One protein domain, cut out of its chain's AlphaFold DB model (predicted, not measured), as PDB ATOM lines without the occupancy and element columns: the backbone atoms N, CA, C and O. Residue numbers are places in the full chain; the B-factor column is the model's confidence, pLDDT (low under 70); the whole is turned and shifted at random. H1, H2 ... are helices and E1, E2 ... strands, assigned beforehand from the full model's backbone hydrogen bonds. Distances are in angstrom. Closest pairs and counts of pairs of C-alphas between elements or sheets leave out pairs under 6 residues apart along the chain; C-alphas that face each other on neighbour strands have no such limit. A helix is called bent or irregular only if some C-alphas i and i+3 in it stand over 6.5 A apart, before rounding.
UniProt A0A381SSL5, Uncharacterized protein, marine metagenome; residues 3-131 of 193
ATOM      1  N   PHE A   3       9.703  24.466  37.131       94.25
ATOM      2  CA  PHE A   3       9.652  23.430  38.164       94.25
ATOM      3  C   PHE A   3       8.197  23.120  38.497       94.25
ATOM      4  O   PHE A   3       7.400  24.042  38.677       94.25
ATOM      5  N   GLU A   4       7.868  21.838  38.623       94.88
ATOM      6  CA  GLU A   4       6.531  21.387  38.988       94.88
ATOM      7  C   GLU A   4       6.595  20.260  40.018       94.88
ATOM      8  O   GLU A   4       7.261  19.247  39.812       94.88
ATOM      9  N   LEU A   5       5.848  20.404  41.113       94.62
ATOM     10  CA  LEU A   5       5.602  19.311  42.044       94.62
ATOM     11  C   LEU A   5       4.515  18.394  41.461       94.62
ATOM     12  O   LEU A   5       3.366  18.812  41.339       94.62
ATOM     13  N   LYS A   6       4.866  17.145  41.145       94.06
ATOM     14  CA  LYS A   6       3.948  16.152  40.568       94.06
ATOM     15  C   LYS A   6       3.099  15.452  41.615       94.06
ATOM     16  O   LYS A   6       1.932  15.161  41.368       94.06
ATOM     17  N   GLY A   7       3.662  15.173  42.787       93.31
ATOM     18  CA  GLY A   7       2.906  14.493  43.824       93.31
ATOM     19  C   GLY A   7       3.699  14.123  45.064       93.31
ATOM     20  O   GLY A   7       4.914  14.289  45.147       93.31
ATOM     21  N   LEU A   8       2.953  13.612  46.040       94.69
ATOM     22  CA  LEU A   8       3.461  13.092  47.300       94.69
ATOM     23  C   LEU A   8       2.912  11.680  47.482       94.69
ATOM     24  O   LEU A   8       1.695  11.486  47.516       94.69
ATOM     25  N   LYS A   9       3.797  10.697  47.633       94.81
ATOM     26  CA  LYS A   9       3.426   9.292  47.810       94.81
ATOM     27  C   LYS A   9       3.985   8.753  49.118       94.81
ATOM     28  O   LYS A   9       5.160   8.913  49.411       94.81
ATOM     29  N   TYR A  10       3.146   8.094  49.911       94.19
ATOM     30  CA  TYR A  10       3.605   7.412  51.120       94.19
ATOM     31  C   TYR A  10       4.441   6.174  50.759       94.19
ATOM     32  O   TYR A  10       3.996   5.344  49.961       94.19
ATOM     33  N   ASP A  11       5.615   6.022  51.378       93.25
ATOM     34  CA  ASP A  11       6.508   4.876  51.165       93.25
ATOM     35  C   ASP A  11       6.496   3.935  52.381       93.25
ATOM     36  O   ASP A  11       7.177   4.143  53.385       93.25
ATOM     37  N   ALA A  12       5.719   2.854  52.286       91.06
ATOM     38  CA  ALA A  12       5.557   1.893  53.375       91.06
ATOM     39  C   ALA A  12       6.832   1.099  53.709       91.06
ATOM     40  O   ALA A  12       6.930   0.564  54.815       91.06
ATOM     41  N   THR A  13       7.797   1.016  52.789       93.25
ATOM     42  CA  THR A  13       9.020   0.215  52.974       93.25
ATOM     43  C   THR A  13       9.973   0.843  53.991       93.25
ATOM     44  O   THR A  13      10.681   0.137  54.702       93.25
ATOM     45  N   ARG A  14       9.923   2.172  54.131       90.44
ATOM     46  CA  ARG A  14      10.736   2.971  55.061       90.44
ATOM     47  C   ARG A  14      10.021   3.272  56.382       90.44
ATOM     48  O   ARG A  14      10.387   4.199  57.106       90.44
ATOM     49  N   LYS A  15       8.945   2.541  56.688       89.56
ATOM     50  CA  LYS A  15       8.118   2.805  57.868       89.56
ATOM     51  C   LYS A  15       8.906   2.543  59.152       89.56
ATOM     52  O   LYS A  15       9.331   1.424  59.422       89.56
ATOM     53  N   LEU A  16       8.988   3.568  59.992       86.12
ATOM     54  CA  LEU A  16       9.523   3.471  61.346       86.12
ATOM     55  C   LEU A  16       8.418   3.138  62.360       86.12
ATOM     56  O   LEU A  16       7.218   3.290  62.097       86.12
ATOM     57  N   ASN A  17       8.822   2.674  63.543       86.50
ATOM     58  CA  ASN A  17       7.887   2.426  64.633       86.50
ATOM     59  C   ASN A  17       7.312   3.756  65.148       86.50
ATOM     60  O   ASN A  17       8.033   4.593  65.683       86.50
ATOM     61  N   LYS A  18       5.989   3.926  65.045       79.94
ATOM     62  CA  LYS A  18       5.283   5.160  65.425       79.94
ATOM     63  C   LYS A  18       5.358   5.489  66.922       79.94
ATOM     64  O   LYS A  18       5.146   6.637  67.289       79.94
ATOM     65  N   LEU A  19       5.637   4.502  67.777       83.19
ATOM     66  CA  LEU A  19       5.695   4.688  69.233       83.19
ATOM     67  C   LEU A  19       7.025   5.276  69.715       83.19
ATOM     68  O   LEU A  19       7.118   5.732  70.854       83.19
ATOM     69  N   GLN A  20       8.058   5.276  68.869       83.56
ATOM     70  CA  GLN A  20       9.330   5.895  69.220       83.56
ATOM     71  C   GLN A  20       9.195   7.418  69.173       83.56
ATOM     72  O   GLN A  20       8.716   7.979  68.182       83.56
ATOM     73  N   LYS A  21       9.643   8.070  70.249       84.94
ATOM     74  CA  LYS A  21       9.694   9.526  70.392       84.94
ATOM     75  C   LYS A  21      11.131   9.977  70.622       84.94
ATOM     76  O   LYS A  21      11.845   9.379  71.424       84.94
ATOM     77  N   THR A  22      11.524  11.053  69.957       83.62
ATOM     78  CA  THR A  22      12.763  11.773  70.261       83.62
ATOM     79  C   THR A  22      12.415  12.891  71.227       83.62
ATOM     80  O   THR A  22      11.529  13.693  70.929       83.62
ATOM     81  N   VAL A  23      13.081  12.934  72.378       83.81
ATOM     82  CA  VAL A  23      12.863  13.938  73.427       83.81
ATOM     83  C   VAL A  23      14.136  14.753  73.589       83.81
ATOM     84  O   VAL A  23      15.231  14.193  73.579       83.81
ATOM     85  N   ARG A  24      13.997  16.068  73.740       83.25
ATOM     86  CA  ARG A  24      15.102  16.962  74.076       83.25
ATOM     87  C   ARG A  24      14.630  18.056  75.020       83.25
ATOM     88  O   ARG A  24      13.537  18.596  74.843       83.25
ATOM     89  N   VAL A  25      15.445  18.394  76.011       81.31
ATOM     90  CA  VAL A  25      15.199  19.555  76.869       81.31
ATOM     91  C   VAL A  25      15.282  20.832  76.035       81.31
ATOM     92  O   VAL A  25      16.128  20.977  75.150       81.31
ATOM     93  N   LYS A  26      14.343  21.749  76.262       80.81
ATOM     94  CA  LYS A  26      14.284  23.020  75.548       80.81
ATOM     95  C   LYS A  26      15.419  23.925  76.032       80.81
ATOM     96  O   LYS A  26      15.505  24.236  77.212       80.81
ATOM     97  N   THR A  27      16.233  24.436  75.110       77.50
ATOM     98  CA  THR A  27      17.410  25.262  75.442       77.50
ATOM     99  C   THR A  27      17.079  26.514  76.263       77.50
ATOM    100  O   THR A  27      17.899  26.966  77.051       77.50
ATOM    101  N   SER A  28      15.886  27.091  76.085       80.25
ATOM    102  CA  SER A  28      15.461  28.293  76.816       80.25
ATOM    103  C   SER A  28      14.867  28.006  78.197       80.25
ATOM    104  O   SER A  28      14.704  28.934  78.980       80.25
ATOM    105  N   ASP A  29      14.426  26.773  78.451       77.81
ATOM    106  CA  ASP A  29      13.719  26.397  79.675       77.81
ATOM    107  C   ASP A  29      13.937  24.911  79.963       77.81
ATOM    108  O   ASP A  29      13.332  24.037  79.336       77.81
ATOM    109  N   SER A  30      14.785  24.638  80.951       76.44
ATOM    110  CA  SER A  30      15.166  23.282  81.337       76.44
ATOM    111  C   SER A  30      14.057  22.503  82.059       76.44
ATOM    112  O   SER A  30      14.227  21.329  82.391       76.44
ATOM    113  N   THR A  31      12.901  23.137  82.290       77.44
ATOM    114  CA  THR A  31      11.700  22.517  82.865       77.44
ATOM    115  C   THR A  31      10.739  21.976  81.807       77.44
ATOM    116  O   THR A  31       9.729  21.351  82.149       77.44
ATOM    117  N   ILE A  32      11.045  22.191  80.522       79.62
ATOM    118  CA  ILE A  32      10.216  21.781  79.390       79.62
ATOM    119  C   ILE A  32      11.011  20.863  78.464       79.62
ATOM    120  O   ILE A  32      12.119  21.170  78.025       79.62
ATOM    121  N   HIS A  33      10.386  19.756  78.089       82.81
ATOM    122  CA  HIS A  33      10.834  18.884  77.021       82.81
ATOM    123  C   HIS A  33      10.079  19.175  75.733       82.81
ATOM    124  O   HIS A  33       8.847  19.164  75.706       82.81
ATOM    125  N   ASN A  34      10.826  19.348  74.651       84.56
ATOM    126  CA  ASN A  34      10.313  19.210  73.301       84.56
ATOM    127  C   ASN A  34      10.376  17.732  72.919       84.56
ATOM    128  O   ASN A  34      11.394  17.070  73.133       84.56
ATOM    129  N   PHE A  35       9.316  17.207  72.320       86.06
ATOM    130  CA  PHE A  35       9.365  15.877  71.739       86.06
ATOM    131  C   PHE A  35       8.634  15.814  70.408       86.06
ATOM    132  O   PHE A  35       7.682  16.553  70.151       86.06
ATOM    133  N   ASN A  36       9.090  14.897  69.562       88.06
ATOM    134  CA  ASN A  36       8.380  14.537  68.350       88.06
ATOM    135  C   ASN A  36       8.374  13.021  68.165       88.06
ATOM    136  O   ASN A  36       9.314  12.326  68.564       88.06
ATOM    137  N   TYR A  37       7.297  12.518  67.577       88.12
ATOM    138  CA  TYR A  37       7.180  11.115  67.211       88.12
ATOM    139  C   TYR A  37       8.009  10.808  65.967       88.12
ATOM    140  O   TYR A  37       8.425  11.705  65.227       88.12
ATOM    141  N   SER A  38       8.241   9.517  65.742       88.75
ATOM    142  CA  SER A  38       8.945   9.048  64.552       88.75
ATOM    143  C   SER A  38       8.287   9.575  63.275       88.75
ATOM    144  O   SER A  38       7.056   9.549  63.166       88.75
ATOM    145  N   PRO A  39       9.089  10.047  62.307       90.94
ATOM    146  CA  PRO A  39       8.559  10.652  61.102       90.94
ATOM    147  C   PRO A  39       7.906   9.626  60.181       90.94
ATOM    148  O   PRO A  39       8.149   8.418  60.257       90.94
ATOM    149  N   VAL A  40       7.113  10.144  59.252       91.75
ATOM    150  CA  VAL A  40       6.416   9.367  58.235       91.75
ATOM    151  C   VAL A  40       7.161   9.502  56.899       91.75
ATOM    152  O   VAL A  40       7.373  10.625  56.439       91.75
ATOM    153  N   PRO A  41       7.583   8.395  56.265       94.75
ATOM    154  CA  PRO A  41       8.291   8.434  54.985       94.75
ATOM    155  C   PRO A  41       7.364   8.821  53.828       94.75
ATOM    156  O   PRO A  41       6.302   8.222  53.642       94.75
ATOM    157  N   TYR A  42       7.795   9.789  53.023       94.88
ATOM    158  CA  TYR A  42       7.136  10.162  51.774       94.88
ATOM    159  C   TYR A  42       8.161  10.284  50.646       94.88
ATOM    160  O   TYR A  42       9.305  10.688  50.864       94.88
ATOM    161  N   ASP A  43       7.736   9.923  49.449       95.31
ATOM    162  CA  ASP A  43       8.409  10.199  48.190       95.31
ATOM    163  C   ASP A  43       7.756  11.449  47.583       95.31
ATOM    164  O   ASP A  43       6.530  11.526  47.451       95.31
ATOM    165  N   VAL A  44       8.573  12.454  47.281       95.31
ATOM    166  CA  VAL A  44       8.163  13.714  46.657       95.31
ATOM    167  C   VAL A  44       8.570  13.644  45.195       95.31
ATOM    168  O   VAL A  44       9.761  13.681  44.892       95.31
ATOM    169  N   ASN A  45       7.591  13.534  44.301       96.38
ATOM    170  CA  ASN A  45       7.828  13.485  42.865       96.38
ATOM    171  C   ASN A  45       7.744  14.897  42.290       96.38
ATOM    172  O   ASN A  45       6.764  15.608  42.532       96.38
ATOM    173  N   PHE A  46       8.744  15.306  41.520       96.19
ATOM    174  CA  PHE A  46       8.757  16.601  40.849       96.19
ATOM    175  C   PHE A  46       9.416  16.507  39.477       96.19
ATOM    176  O   PHE A  46      10.263  15.651  39.239       96.19
ATOM    177  N   SER A  47       9.025  17.411  38.585       95.94
ATOM    178  CA  SER A  47       9.575  17.510  37.238       95.94
ATOM    179  C   SER A  47      10.261  18.856  37.046       95.94
ATOM    180  O   SER A  47       9.738  19.907  37.434       95.94
ATOM    181  N   LEU A  48      11.438  18.826  36.428       94.62
ATOM    182  CA  LEU A  48      12.148  20.005  35.952       94.62
ATOM    183  C   LEU A  48      12.053  20.057  34.429       94.62
ATOM    184  O   LEU A  48      12.483  19.141  33.736       94.62
ATOM    185  N   TYR A  49      11.537  21.165  33.920       94.62
ATOM    186  CA  TYR A  49      11.389  21.427  32.498       94.62
ATOM    187  C   TYR A  49      12.457  22.403  32.013       94.62
ATOM    188  O   TYR A  49      12.598  23.510  32.549       94.62
ATOM    189  N   SER A  50      13.174  22.048  30.952       93.12
ATOM    190  CA  SER A  50      14.070  22.952  30.233       93.12
ATOM    191  C   SER A  50      13.536  23.196  28.825       93.12
ATOM    192  O   SER A  50      13.474  22.277  28.019       93.12
ATOM    193  N   PHE A  51      13.145  24.441  28.546       92.06
ATOM    194  CA  PHE A  51      12.659  24.881  27.239       92.06
ATOM    195  C   PHE A  51      13.750  25.712  26.567       92.06
ATOM    196  O   PHE A  51      14.124  26.768  27.091       92.06
ATOM    197  N   THR A  52      14.247  25.262  25.418       90.75
ATOM    198  CA  THR A  52      15.287  25.964  24.657       90.75
ATOM    199  C   THR A  52      14.901  26.113  23.189       90.75
ATOM    200  O   THR A  52      14.208  25.284  22.608       90.75
ATOM    201  N   ALA A  53      15.352  27.205  22.565       88.50
ATOM    202  CA  ALA A  53      15.108  27.452  21.141       88.50
ATOM    203  C   ALA A  53      15.985  26.574  20.227       88.50
ATOM    204  O   ALA A  53      15.637  26.333  19.074       88.50
ATOM    205  N   THR A  54      17.134  26.113  20.729       86.12
ATOM    206  CA  THR A  54      18.069  25.241  20.010       86.12
ATOM    207  C   THR A  54      18.363  23.989  20.831       86.12
ATOM    208  O   THR A  54      18.356  24.025  22.067       86.12
ATOM    209  N   ALA A  55      18.638  22.880  20.138       86.94
ATOM    210  CA  ALA A  55      18.992  21.612  20.773       86.94
ATOM    211  C   ALA A  55      20.324  21.698  21.533       86.94
ATOM    212  O   ALA A  55      20.435  21.156  22.626       86.94
ATOM    213  N   GLU A  56      21.294  22.441  20.994       90.25
ATOM    214  CA  GLU A  56      22.608  22.656  21.609       90.25
ATOM    215  C   GLU A  56      22.507  23.356  22.970       90.25
ATOM    216  O   GLU A  56      23.052  22.864  23.954       90.25
ATOM    217  N   ASN A  57      21.737  24.446  23.064       91.06
ATOM    218  CA  ASN A  57      21.538  25.143  24.338       91.06
ATOM    219  C   ASN A  57      20.838  24.245  25.365       91.06
ATOM    220  O   ASN A  57      21.113  24.335  26.559       91.06
ATOM    221  N   GLY A  58      19.922  23.390  24.902       90.19
ATOM    222  CA  GLY A  58      19.267  22.404  25.755       90.19
ATOM    223  C   GLY A  58      20.270  21.393  26.298       90.19
ATOM    224  O   GLY A  58      20.355  21.216  27.509       90.19
ATOM    225  N   LEU A  59      21.086  20.803  25.420       91.00
ATOM    226  CA  LEU A  59      22.106  19.827  25.794       91.00
ATOM    227  C   LEU A  59      23.120  20.399  26.795       91.00
ATOM    228  O   LEU A  59      23.395  19.755  27.802       91.00
ATOM    229  N   GLN A  60      23.590  21.634  26.592       93.94
ATOM    230  CA  GLN A  60      24.515  22.299  27.521       93.94
ATOM    231  C   GLN A  60      23.957  22.406  28.948       93.94
ATOM    232  O   GLN A  60      24.699  22.250  29.916       93.94
ATOM    233  N   ILE A  61      22.655  22.670  29.100       92.56
ATOM    234  CA  ILE A  61      22.007  22.717  30.420       92.56
ATOM    235  C   ILE A  61      21.956  21.315  31.034       92.56
ATOM    236  O   ILE A  61      22.260  21.147  32.213       92.56
ATOM    237  N   ILE A  62      21.582  20.306  30.246       92.56
ATOM    238  CA  ILE A  62      21.441  18.927  30.723       92.56
ATOM    239  C   ILE A  62      22.787  18.346  31.166       92.56
ATOM    240  O   ILE A  62      22.872  17.755  32.242       92.56
ATOM    241  N   GLU A  63      23.859  18.588  30.413       93.19
ATOM    242  CA  GLU A  63      25.217  18.157  30.765       93.19
ATOM    243  C   GLU A  63      25.727  18.764  32.081       93.19
ATOM    244  O   GLU A  63      26.574  18.167  32.738       93.19
ATOM    245  N   GLN A  64      25.199  19.913  32.513       93.50
ATOM    246  CA  GLN A  64      25.528  20.496  33.819       93.50
ATOM    247  C   GLN A  64      24.751  19.867  34.980       93.50
ATOM    248  O   GLN A  64      25.122  20.072  36.132       93.50
ATOM    249  N   ILE A  65      23.678  19.122  34.706       91.31
ATOM    250  CA  ILE A  65      22.821  18.522  35.734       91.31
ATOM    251  C   ILE A  65      23.164  17.042  35.912       91.31
ATOM    252  O   ILE A  65      23.417  16.610  37.036       91.31
ATOM    253  N   LEU A  66      23.202  16.271  34.820       91.00
ATOM    254  CA  LEU A  66      23.319  14.807  34.876       91.00
ATOM    255  C   LEU A  66      24.525  14.279  35.673       91.00
ATOM    256  O   LEU A  66      24.331  13.325  36.424       91.00
ATOM    257  N   PRO A  67      25.738  14.867  35.598       93.69
ATOM    258  CA  PRO A  67      26.899  14.329  36.309       93.69
ATOM    259  C   PRO A  67      26.766  14.306  37.837       93.69
ATOM    260  O   PRO A  67      27.504  13.576  38.494       93.69
ATOM    261  N   TYR A  68      25.851  15.092  38.413       92.88
ATOM    262  CA  TYR A  68      25.626  15.126  39.859       92.88
ATOM    263  C   TYR A  68      24.738  13.981  40.372       92.88
ATOM    264  O   TYR A  68      24.686  13.768  41.582       92.88
ATOM    265  N   PHE A  69      24.060  13.242  39.488       91.44
ATOM    266  CA  PHE A  69      23.133  12.167  39.848       91.44
ATOM    267  C   PHE A  69      23.716  10.812  39.439       91.44
ATOM    268  O   PHE A  69      23.726  10.460  38.261       91.44
ATOM    269  N   ALA A  70      24.206  10.039  40.413       84.81
ATOM    270  CA  ALA A  70      24.872   8.761  40.159       84.81
ATOM    271  C   ALA A  70      24.404   7.628  41.091       84.81
ATOM    272  O   ALA A  70      25.231   7.084  41.827       84.81
ATOM    273  N   PRO A  71      23.126   7.196  41.084       79.56
ATOM    274  CA  PRO A  71      21.916   7.695  40.404       79.56
ATOM    275  C   PRO A  71      21.121   8.722  41.238       79.56
ATOM    276  O   PRO A  71      20.076   9.221  40.813       79.56
ATOM    277  N   ASP A  72      21.603   9.024  42.441       88.69
ATOM    278  CA  ASP A  72      20.995   9.966  43.366       88.69
ATOM    279  C   ASP A  72      21.984  11.044  43.816       88.69
ATOM    280  O   ASP A  72      23.202  10.867  43.780       88.69
ATOM    281  N   TYR A  73      21.430  12.180  44.224       93.44
ATOM    282  CA  TYR A  73      22.134  13.280  44.860       93.44
ATOM    283  C   TYR A  73      21.541  13.494  46.252       93.44
ATOM    284  O   TYR A  73      20.368  13.842  46.400       93.44
ATOM    285  N   THR A  74      22.345  13.262  47.288       93.25
ATOM    286  CA  THR A  74      21.883  13.325  48.676       93.25
ATOM    287  C   THR A  74      22.159  14.690  49.300       93.25
ATOM    288  O   THR A  74      23.295  15.160  49.330       93.25
ATOM    289  N   VAL A  75      21.112  15.308  49.856       91.81
ATOM    290  CA  VAL A  75      21.185  16.600  50.550       91.81
ATOM    291  C   VAL A  75      20.812  16.435  52.017       91.81
ATOM    292  O   VAL A  75      19.740  15.925  52.341       91.81
ATOM    293  N   THR A  76      21.658  16.928  52.920       92.31
ATOM    294  CA  THR A  76      21.335  16.992  54.348       92.31
ATOM    295  C   THR A  76      20.447  18.200  54.644       92.31
ATOM    296  O   THR A  76      20.869  19.348  54.502       92.31
ATOM    297  N   ILE A  77      19.231  17.954  55.124       90.00
ATOM    298  CA  ILE A  77      18.310  18.981  55.617       90.00
ATOM    299  C   ILE A  77      18.266  18.982  57.148       90.00
ATOM    300  O   ILE A  77      18.330  17.940  57.803       90.00
ATOM    301  N   ASN A  78      18.121  20.165  57.744       88.38
ATOM    302  CA  ASN A  78      17.773  20.279  59.157       88.38
ATOM    303  C   ASN A  78      16.245  20.225  59.289       88.38
ATOM    304  O   ASN A  78      15.574  21.231  59.079       88.38
ATOM    305  N   ALA A  79      15.703  19.039  59.569       83.25
ATOM    306  CA  ALA A  79      14.263  18.796  59.551       83.25
ATOM    307  C   ALA A  79      13.546  19.403  60.767       83.25
ATOM    308  O   ALA A  79      12.436  19.907  60.627       83.25
ATOM    309  N   ILE A  80      14.175  19.356  61.948       84.12
ATOM    310  CA  ILE A  80      13.670  20.003  63.169       84.12
ATOM    311  C   ILE A  80      14.850  20.641  63.907       84.12
ATOM    312  O   ILE A  80      15.559  19.938  64.642       84.12
ATOM    313  N   PRO A  81      15.068  21.957  63.741       82.19
ATOM    314  CA  PRO A  81      16.166  22.672  64.385       82.19
ATOM    315  C   PRO A  81      16.168  22.546  65.912       82.19
ATOM    316  O   PRO A  81      17.220  22.329  66.510       82.19
ATOM    317  N   GLU A  82      14.995  22.596  66.545       78.25
ATOM    318  CA  GLU A  82      14.817  22.552  68.001       78.25
ATOM    319  C   GLU A  82      15.259  21.212  68.599       78.25
ATOM    320  O   GLU A  82      15.777  21.149  69.715       78.25
ATOM    321  N   LEU A  83      15.098  20.130  67.836       79.06
ATOM    322  CA  LEU A  83      15.529  18.787  68.214       79.06
ATOM    323  C   LEU A  83      16.896  18.425  67.610       79.06
ATOM    324  O   LEU A  83      17.397  17.336  67.873       79.06
ATOM    325  N   ASN A  84      17.517  19.332  66.839       81.75
ATOM    326  CA  ASN A  84      18.739  19.097  66.058       81.75
ATOM    327  C   ASN A  84      18.656  17.818  65.207       81.75
ATOM    328  O   ASN A  84      19.615  17.053  65.089       81.75
ATOM    329  N   ILE A  85      17.481  17.574  64.624       83.75
ATOM    330  CA  ILE A  85      17.259  16.417  63.764       83.75
ATOM    331  C   ILE A  85      17.699  16.794  62.353       83.75
ATOM    332  O   ILE A  85      16.951  17.399  61.585       83.75
ATOM    333  N   LYS A  86      18.932  16.411  62.021       89.12
ATOM    334  CA  LYS A  86      19.463  16.460  60.658       89.12
ATOM    335  C   LYS A  86      19.134  15.157  59.942       89.12
ATOM    336  O   LYS A  86      19.231  14.081  60.537       89.12
ATOM    337  N   ARG A  87      18.710  15.254  58.687       88.19
ATOM    338  CA  ARG A  87      18.392  14.094  57.860       88.19
ATOM    339  C   ARG A  87      18.869  14.278  56.443       88.19
ATOM    340  O   ARG A  87      18.686  15.334  55.853       88.19
ATOM    341  N   ASP A  88      19.404  13.200  55.914       92.44
ATOM    342  CA  ASP A  88      19.813  13.103  54.530       92.44
ATOM    343  C   ASP A  88      18.609  12.707  53.676       92.44
ATOM    344  O   ASP A  88      17.887  11.757  53.996       92.44
ATOM    345  N   VAL A  89      18.365  13.480  52.621       93.62
ATOM    346  CA  VAL A  89      17.300  13.265  51.643       93.62
ATOM    347  C   VAL A  89      17.964  12.952  50.306       93.62
ATOM    348  O   VAL A  89      18.523  13.863  49.689       93.62
ATOM    349  N   PRO A  90      17.927  11.689  49.851       94.88
ATOM    350  CA  PRO A  90      18.383  11.345  48.516       94.88
ATOM    351  C   PRO A  90      17.349  11.813  47.491       94.88
ATOM    352  O   PRO A  90      16.147  11.552  47.629       94.88
ATOM    353  N   ILE A  91      17.831  12.522  46.476       95.56
ATOM    354  CA  ILE A  91      17.076  12.935  45.297       95.56
ATOM    355  C   ILE A  91      17.516  12.034  44.153       95.56
ATOM    356  O   ILE A  91      18.651  12.127  43.697       95.56
ATOM    357  N   VAL A  92      16.624  11.163  43.705       95.06
ATOM    358  CA  VAL A  92      16.870  10.238  42.599       95.06
ATOM    359  C   VAL A  92      16.406  10.894  41.306       95.06
ATOM    360  O   VAL A  92      15.321  11.475  41.286       95.06
ATOM    361  N   LEU A  93      17.219  10.820  40.253       94.69
ATOM    362  CA  LEU A  93      16.786  11.135  38.892       94.69
ATOM    363  C   LEU A  93      16.190   9.861  38.280       94.69
ATOM    364  O   LEU A  93      16.912   8.885  38.085       94.69
ATOM    365  N   ASP A  94      14.887   9.868  38.013       93.19
ATOM    366  CA  ASP A  94      14.157   8.691  37.533       93.19
ATOM    367  C   ASP A  94      14.229   8.573  36.006       93.19
ATOM    368  O   ASP A  94      14.573   7.519  35.472       93.19
ATOM    369  N   GLU A  95      13.933   9.667  35.297       92.56
ATOM    370  CA  GLU A  95      13.877   9.693  33.835       92.56
ATOM    371  C   GLU A  95      14.243  11.078  33.281       92.56
ATOM    372  O   GLU A  95      14.020  12.111  33.916       92.56
ATOM    373  N   VAL A  96      14.801  11.103  32.067       92.81
ATOM    374  CA  VAL A  96      15.030  12.323  31.282       92.81
ATOM    375  C   VAL A  96      14.406  12.134  29.905       92.81
ATOM    376  O   VAL A  96      14.904  11.358  29.093       92.81
ATOM    377  N   GLN A  97      13.327  12.861  29.636       93.44
ATOM    378  CA  GLN A  97      12.621  12.847  28.359       93.44
ATOM    379  C   GLN A  97      13.060  14.022  27.489       93.44
ATOM    380  O   GLN A  97      13.289  15.126  27.985       93.44
ATOM    381  N   TYR A  98      13.148  13.776  26.184       91.81
ATOM    382  CA  TYR A  98      13.481  14.763  25.162       91.81
ATOM    383  C   TYR A  98      12.355  14.843  24.134       91.81
ATOM    384  O   TYR A  98      11.977  13.830  23.546       91.81
ATOM    385  N   GLU A  99      11.862  16.050  23.885       88.31
ATOM    386  CA  GLU A  99      10.875  16.343  22.853       88.31
ATOM    387  C   GLU A  99      11.352  17.516  21.990       88.31
ATOM    388  O   GLU A  99      11.819  18.543  22.487       88.31
ATOM    389  N   ASP A 100      11.225  17.368  20.674       84.75
ATOM    390  CA  ASP A 100      11.533  18.409  19.701       84.75
ATOM    391  C   ASP A 100      10.279  18.716  18.893       84.75
ATOM    392  O   ASP A 100       9.869  17.957  18.012       84.75
ATOM    393  N   THR A 101       9.641  19.834  19.225       77.31
ATOM    394  CA  THR A 101       8.412  20.248  18.556       77.31
ATOM    395  C   THR A 101       8.767  21.013  17.283       77.31
ATOM    396  O   THR A 101       9.183  22.176  17.309       77.31
ATOM    397  N   TYR A 102       8.608  20.339  16.142       67.25
ATOM    398  CA  TYR A 102       8.688  20.942  14.814       67.25
ATOM    399  C   TYR A 102       7.305  20.916  14.161       67.25
ATOM    400  O   TYR A 102       6.941  19.970  13.467       67.25
ATOM    401  N   ASP A 103       6.516  21.955  14.411       60.16
ATOM    402  CA  ASP A 103       5.238  22.156  13.729       60.16
ATOM    403  C   ASP A 103       5.557  22.943  12.447       60.16
ATOM    404  O   ASP A 103       5.991  24.090  12.530       60.16
ATOM    405  N   GLY A 104       5.473  22.303  11.273       64.44
ATOM    406  CA  GLY A 104       6.024  22.755   9.975       64.44
ATOM    407  C   GLY A 104       5.441  24.047   9.376       64.44
ATOM    408  O   GLY A 104       5.522  24.272   8.170       64.44
ATOM    409  N   GLU A 105       4.838  24.897  10.199       68.44
ATOM    410  CA  GLU A 105       4.241  26.173   9.848       68.44
ATOM    411  C   GLU A 105       5.267  27.300  10.060       68.44
ATOM    412  O   GLU A 105       5.785  27.496  11.160       68.44
ATOM    413  N   PHE A 106       5.549  28.080   9.010       57.16
ATOM    414  CA  PHE A 106       6.614  29.104   8.956       57.16
ATOM    415  C   PHE A 106       6.585  30.161  10.085       57.16
ATOM    416  O   PHE A 106       7.565  30.880  10.276       57.16
ATOM    417  N   ASN A 107       5.475  30.269  10.821       60.75
ATOM    418  CA  ASN A 107       5.254  31.266  11.867       60.75
ATOM    419  C   ASN A 107       5.415  30.736  13.306       60.75
ATOM    420  O   ASN A 107       5.425  31.548  14.235       60.75
ATOM    421  N   LYS A 108       5.558  29.419  13.532       62.38
ATOM    422  CA  LYS A 108       5.780  28.865  14.881       62.38
ATOM    423  C   LYS A 108       7.263  28.574  15.113       62.38
ATOM    424  O   LYS A 108       7.947  27.975  14.290       62.38
ATOM    425  N   ARG A 109       7.786  29.035  16.252       65.50
ATOM    426  CA  ARG A 109       9.182  28.810  16.655       65.50
ATOM    427  C   ARG A 109       9.349  27.367  17.142       65.50
ATOM    428  O   ARG A 109       8.588  26.945  18.006       65.50
ATOM    429  N   ARG A 110      10.365  26.657  16.632       74.62
ATOM    430  CA  ARG A 110      10.815  25.352  17.152       74.62
ATOM    431  C   ARG A 110      11.159  25.477  18.637       74.62
ATOM    432  O   ARG A 110      11.868  26.412  19.018       74.62
ATOM    433  N   ALA A 111      10.682  24.538  19.447       81.44
ATOM    434  CA  ALA A 111      11.029  24.446  20.858       81.44
ATOM    435  C   ALA A 111      11.515  23.034  21.179       81.44
ATOM    436  O   ALA A 111      10.835  22.046  20.897       81.44
ATOM    437  N   VAL A 112      12.696  22.976  21.787       88.00
ATOM    438  CA  VAL A 112      13.273  21.765  22.352       88.00
ATOM    439  C   VAL A 112      12.941  21.739  23.836       88.00
ATOM    440  O   VAL A 112      13.163  22.724  24.545       88.00
ATOM    441  N   ILE A 113      12.389  20.621  24.290       91.50
ATOM    442  CA  ILE A 113      11.893  20.432  25.645       91.50
ATOM    443  C   ILE A 113      12.607  19.230  26.245       91.50
ATOM    444  O   ILE A 113      12.556  18.129  25.705       91.50
ATOM    445  N   TYR A 114      13.260  19.447  27.381       93.94
ATOM    446  CA  TYR A 114      13.708  18.368  28.249       93.94
ATOM    447  C   TYR A 114      12.843  18.332  29.504       93.94
ATOM    448  O   TYR A 114      12.663  19.367  30.151       93.94
ATOM    449  N   THR A 115      12.363  17.146  29.866       95.25
ATOM    450  CA  THR A 115      11.633  16.893  31.114       95.25
ATOM    451  C   THR A 115      12.446  15.927  31.955       95.25
ATOM    452  O   THR A 115      12.637  14.782  31.564       95.25
ATOM    453  N   LEU A 116      12.949  16.390  33.095       94.56
ATOM    454  CA  LEU A 116      13.661  15.556  34.057       94.56
ATOM    455  C   LEU A 116      12.714  15.230  35.208       94.56
ATOM    456  O   LEU A 116      12.194  16.148  35.847       94.56
ATOM    457  N   GLU A 117      12.498  13.950  35.470       95.44
ATOM    458  CA  GLU A 117      11.666  13.465  36.567       95.44
ATOM    459  C   GLU A 117      12.535  13.048  37.746       95.44
ATOM    460  O   GLU A 117      13.502  12.303  37.592       95.44
ATOM    461  N   PHE A 118      12.187  13.541  38.931       95.81
ATOM    462  CA  PHE A 118      12.920  13.272  40.154       95.81
ATOM    463  C   PHE A 118      12.007  12.762  41.261       95.81
ATOM    464  O   PHE A 118      10.864  13.207  41.421       95.81
ATOM    465  N   THR A 119      12.593  11.935  42.123       96.25
ATOM    466  CA  THR A 119      11.992  11.481  43.373       96.25
ATOM    467  C   THR A 119      12.892  11.833  44.550       96.25
ATOM    468  O   THR A 119      13.955  11.243  44.743       96.25
ATOM    469  N   ALA A 120      12.450  12.760  45.403       95.44
ATOM    470  CA  ALA A 120      13.101  13.026  46.685       95.44
ATOM    471  C   ALA A 120      12.489  12.166  47.798       95.44
ATOM    472  O   ALA A 120      11.297  12.265  48.101       95.44
ATOM    473  N   LYS A 121      13.312  11.343  48.456       94.62
ATOM    474  CA  LYS A 121      12.867  10.452  49.541       94.62
ATOM    475  C   LYS A 121      12.980  11.154  50.888       94.62
ATOM    476  O   LYS A 121      14.000  11.074  51.570       94.62
ATOM    477  N   THR A 122      11.915  11.833  51.294       92.94
ATOM    478  CA  THR A 122      11.887  12.619  52.531       92.94
ATOM    479  C   THR A 122      11.165  11.903  53.677       92.94
ATOM    480  O   THR A 122      10.572  10.827  53.527       92.94
ATOM    481  N   TYR A 123      11.248  12.516  54.851       91.81
ATOM    482  CA  TYR A 123      10.550  12.148  56.071       91.81
ATOM    483  C   TYR A 123       9.786  13.370  56.568       91.81
ATOM    484  O   TYR A 123      10.382  14.399  56.881       91.81
ATOM    485  N   LEU A 124       8.464  13.251  56.651       88.88
ATOM    486  CA  LEU A 124       7.598  14.290  57.185       88.88
ATOM    487  C   LEU A 124       7.397  14.066  58.679       88.88
ATOM    488  O   LEU A 124       7.079  12.963  59.128       88.88
ATOM    489  N   TYR A 125       7.581  15.128  59.448       88.88
ATOM    490  CA  TYR A 125       7.413  15.104  60.890       88.88
ATOM    491  C   TYR A 125       6.049  15.674  61.267       88.88
ATOM    492  O   TYR A 125       5.566  16.625  60.653       88.88
ATOM    493  N   GLY A 126       5.435  15.092  62.297       85.12
ATOM    494  CA  GLY A 126       4.267  15.691  62.931       85.12
ATOM    495  C   GLY A 126       4.626  16.989  63.664       85.12
ATOM    496  O   GLY A 126       5.813  17.302  63.826       85.12
ATOM    497  N   PRO A 127       3.618  17.743  64.131       84.56
ATOM    498  CA  PRO A 127       3.860  18.912  64.964       84.56
ATOM    499  C   PRO A 127       4.631  18.512  66.226       84.56
ATOM    500  O   PRO A 127       4.323  17.508  66.870       84.56
ATOM    501  N   MET A 128       5.635  19.312  66.581       84.38
ATOM    502  CA  MET A 128       6.392  19.127  67.817       84.38
ATOM    503  C   MET A 128       5.500  19.441  69.022       84.38
ATOM    504  O   MET A 128       4.837  20.477  69.057       84.38
ATOM    505  N   ALA A 129       5.515  18.565  70.024       84.94
ATOM    506  CA  ALA A 129       4.785  18.753  71.270       84.94
ATOM    507  C   ALA A 129       5.735  19.132  72.413       84.94
ATOM    508  O   ALA A 129       6.928  18.819  72.393       84.94
ATOM    509  N   GLN A 130       5.183  19.807  73.421       84.94
ATOM    510  CA  GLN A 130       5.899  20.194  74.632       84.94
ATOM    511  C   GLN A 130       5.281  19.518  75.847       84.94
ATOM    512  O   GLN A 130       4.060  19.435  75.970       84.94
ATOM    513  N   SER A 131       6.126  19.038  76.751       82.75
ATOM    514  CA  SER A 131       5.705  18.497  78.039       82.75
ATOM    515  C   SER A 131       6.583  19.063  79.141       82.75
ATOM    516  O   SER A 131       7.784  19.240  78.951       82.75
TER     517      SER A 131
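What this domain is: This is residues 3 to 131 of the 193 residues of an uncharacterized protein of marine metagenome (UniProt A0A381SSL5). A long, twisted sheet of five antiparallel strands makes the body of a rod, with helix H1 packed along part of one face in two layers, a helix on one face of a sheet. A small sheet, E2, E3 and E8, lies at one end of the rod, and the link between E6 and E7 makes the other end. The printed part has 129 residues with one named helix and eight named strands, in the order E1 E2 E3 E4 H1 E5 E6 E7 E8; the larger sheet has the order E1 - E4 - E7 - E6 - E5 and the smaller E2 - E3 - E8, both antiparallel. The class is mostly strand, and the whole is only just extended, close to loose, with a radius of gyration of the C-alphas of 21.2 A and spans of 74 by 30 by 28 A.

How they stand to each other: The elements are E1, residues 3 to 10; E2, 21 to 26; E3, 29 to 37; E4, 40 to 52; H1, 55 to 68; E5, 72 to 80; E6, 85 to 101; E7, 111 to 124; and E8, 129 to 131. E1, an edge strand, is antiparallel to E4 at 159 degrees, with N 6 and O 45 2.8 A apart. E2 and E3 are a hairpin, with N 24 and O 34 at 2.9 A. E3 bends by 59 degrees at residue 32 and runs on into E4 at 74 degrees. E4 is antiparallel to E7, with N 48 and O 116 at 2.8 A. H1 is on the larger sheet at a height over the sheet of 7.6 A, over E4 and along the strands, at 11 degrees to E4 on the local plane. The closest C-alphas of H1 and E4 are those of Gly 58 and Thr 52, 5.5 A apart. H1 is only just irregular, with C-alphas 64 and 67 6.8 A apart, and 6 of its 10 O i to N i+4 pairs are within hydrogen-bond range. E5, E6 and E7 form a meander, each strand the antiparallel neighbour of the one before; N 75 and O 89 are 3.0 A apart, and N 99 and O 113 2.8 A. E7 bends by 55 degrees at residue 121. E8 is antiparallel to E3, with N 33 and O 131 at 2.8 A.

Where its parts are: E1 begins at C-alpha 3, (9.652, 23.430, 38.164). E4 is 38.5 A long, H1 21.2 A, E6 46.2 A and E7 37.9 A. E8 ends at C-alpha 131, (5.705, 18.497, 78.039).

The domain as a whole: The C-alphas of Thr 31 and Phe 106, the two farthest apart, are 74.4 A apart. The printed part has no cut and no long link. Residues 102 to 109 have pLDDT under 70; the mean of the printed part is 87.5.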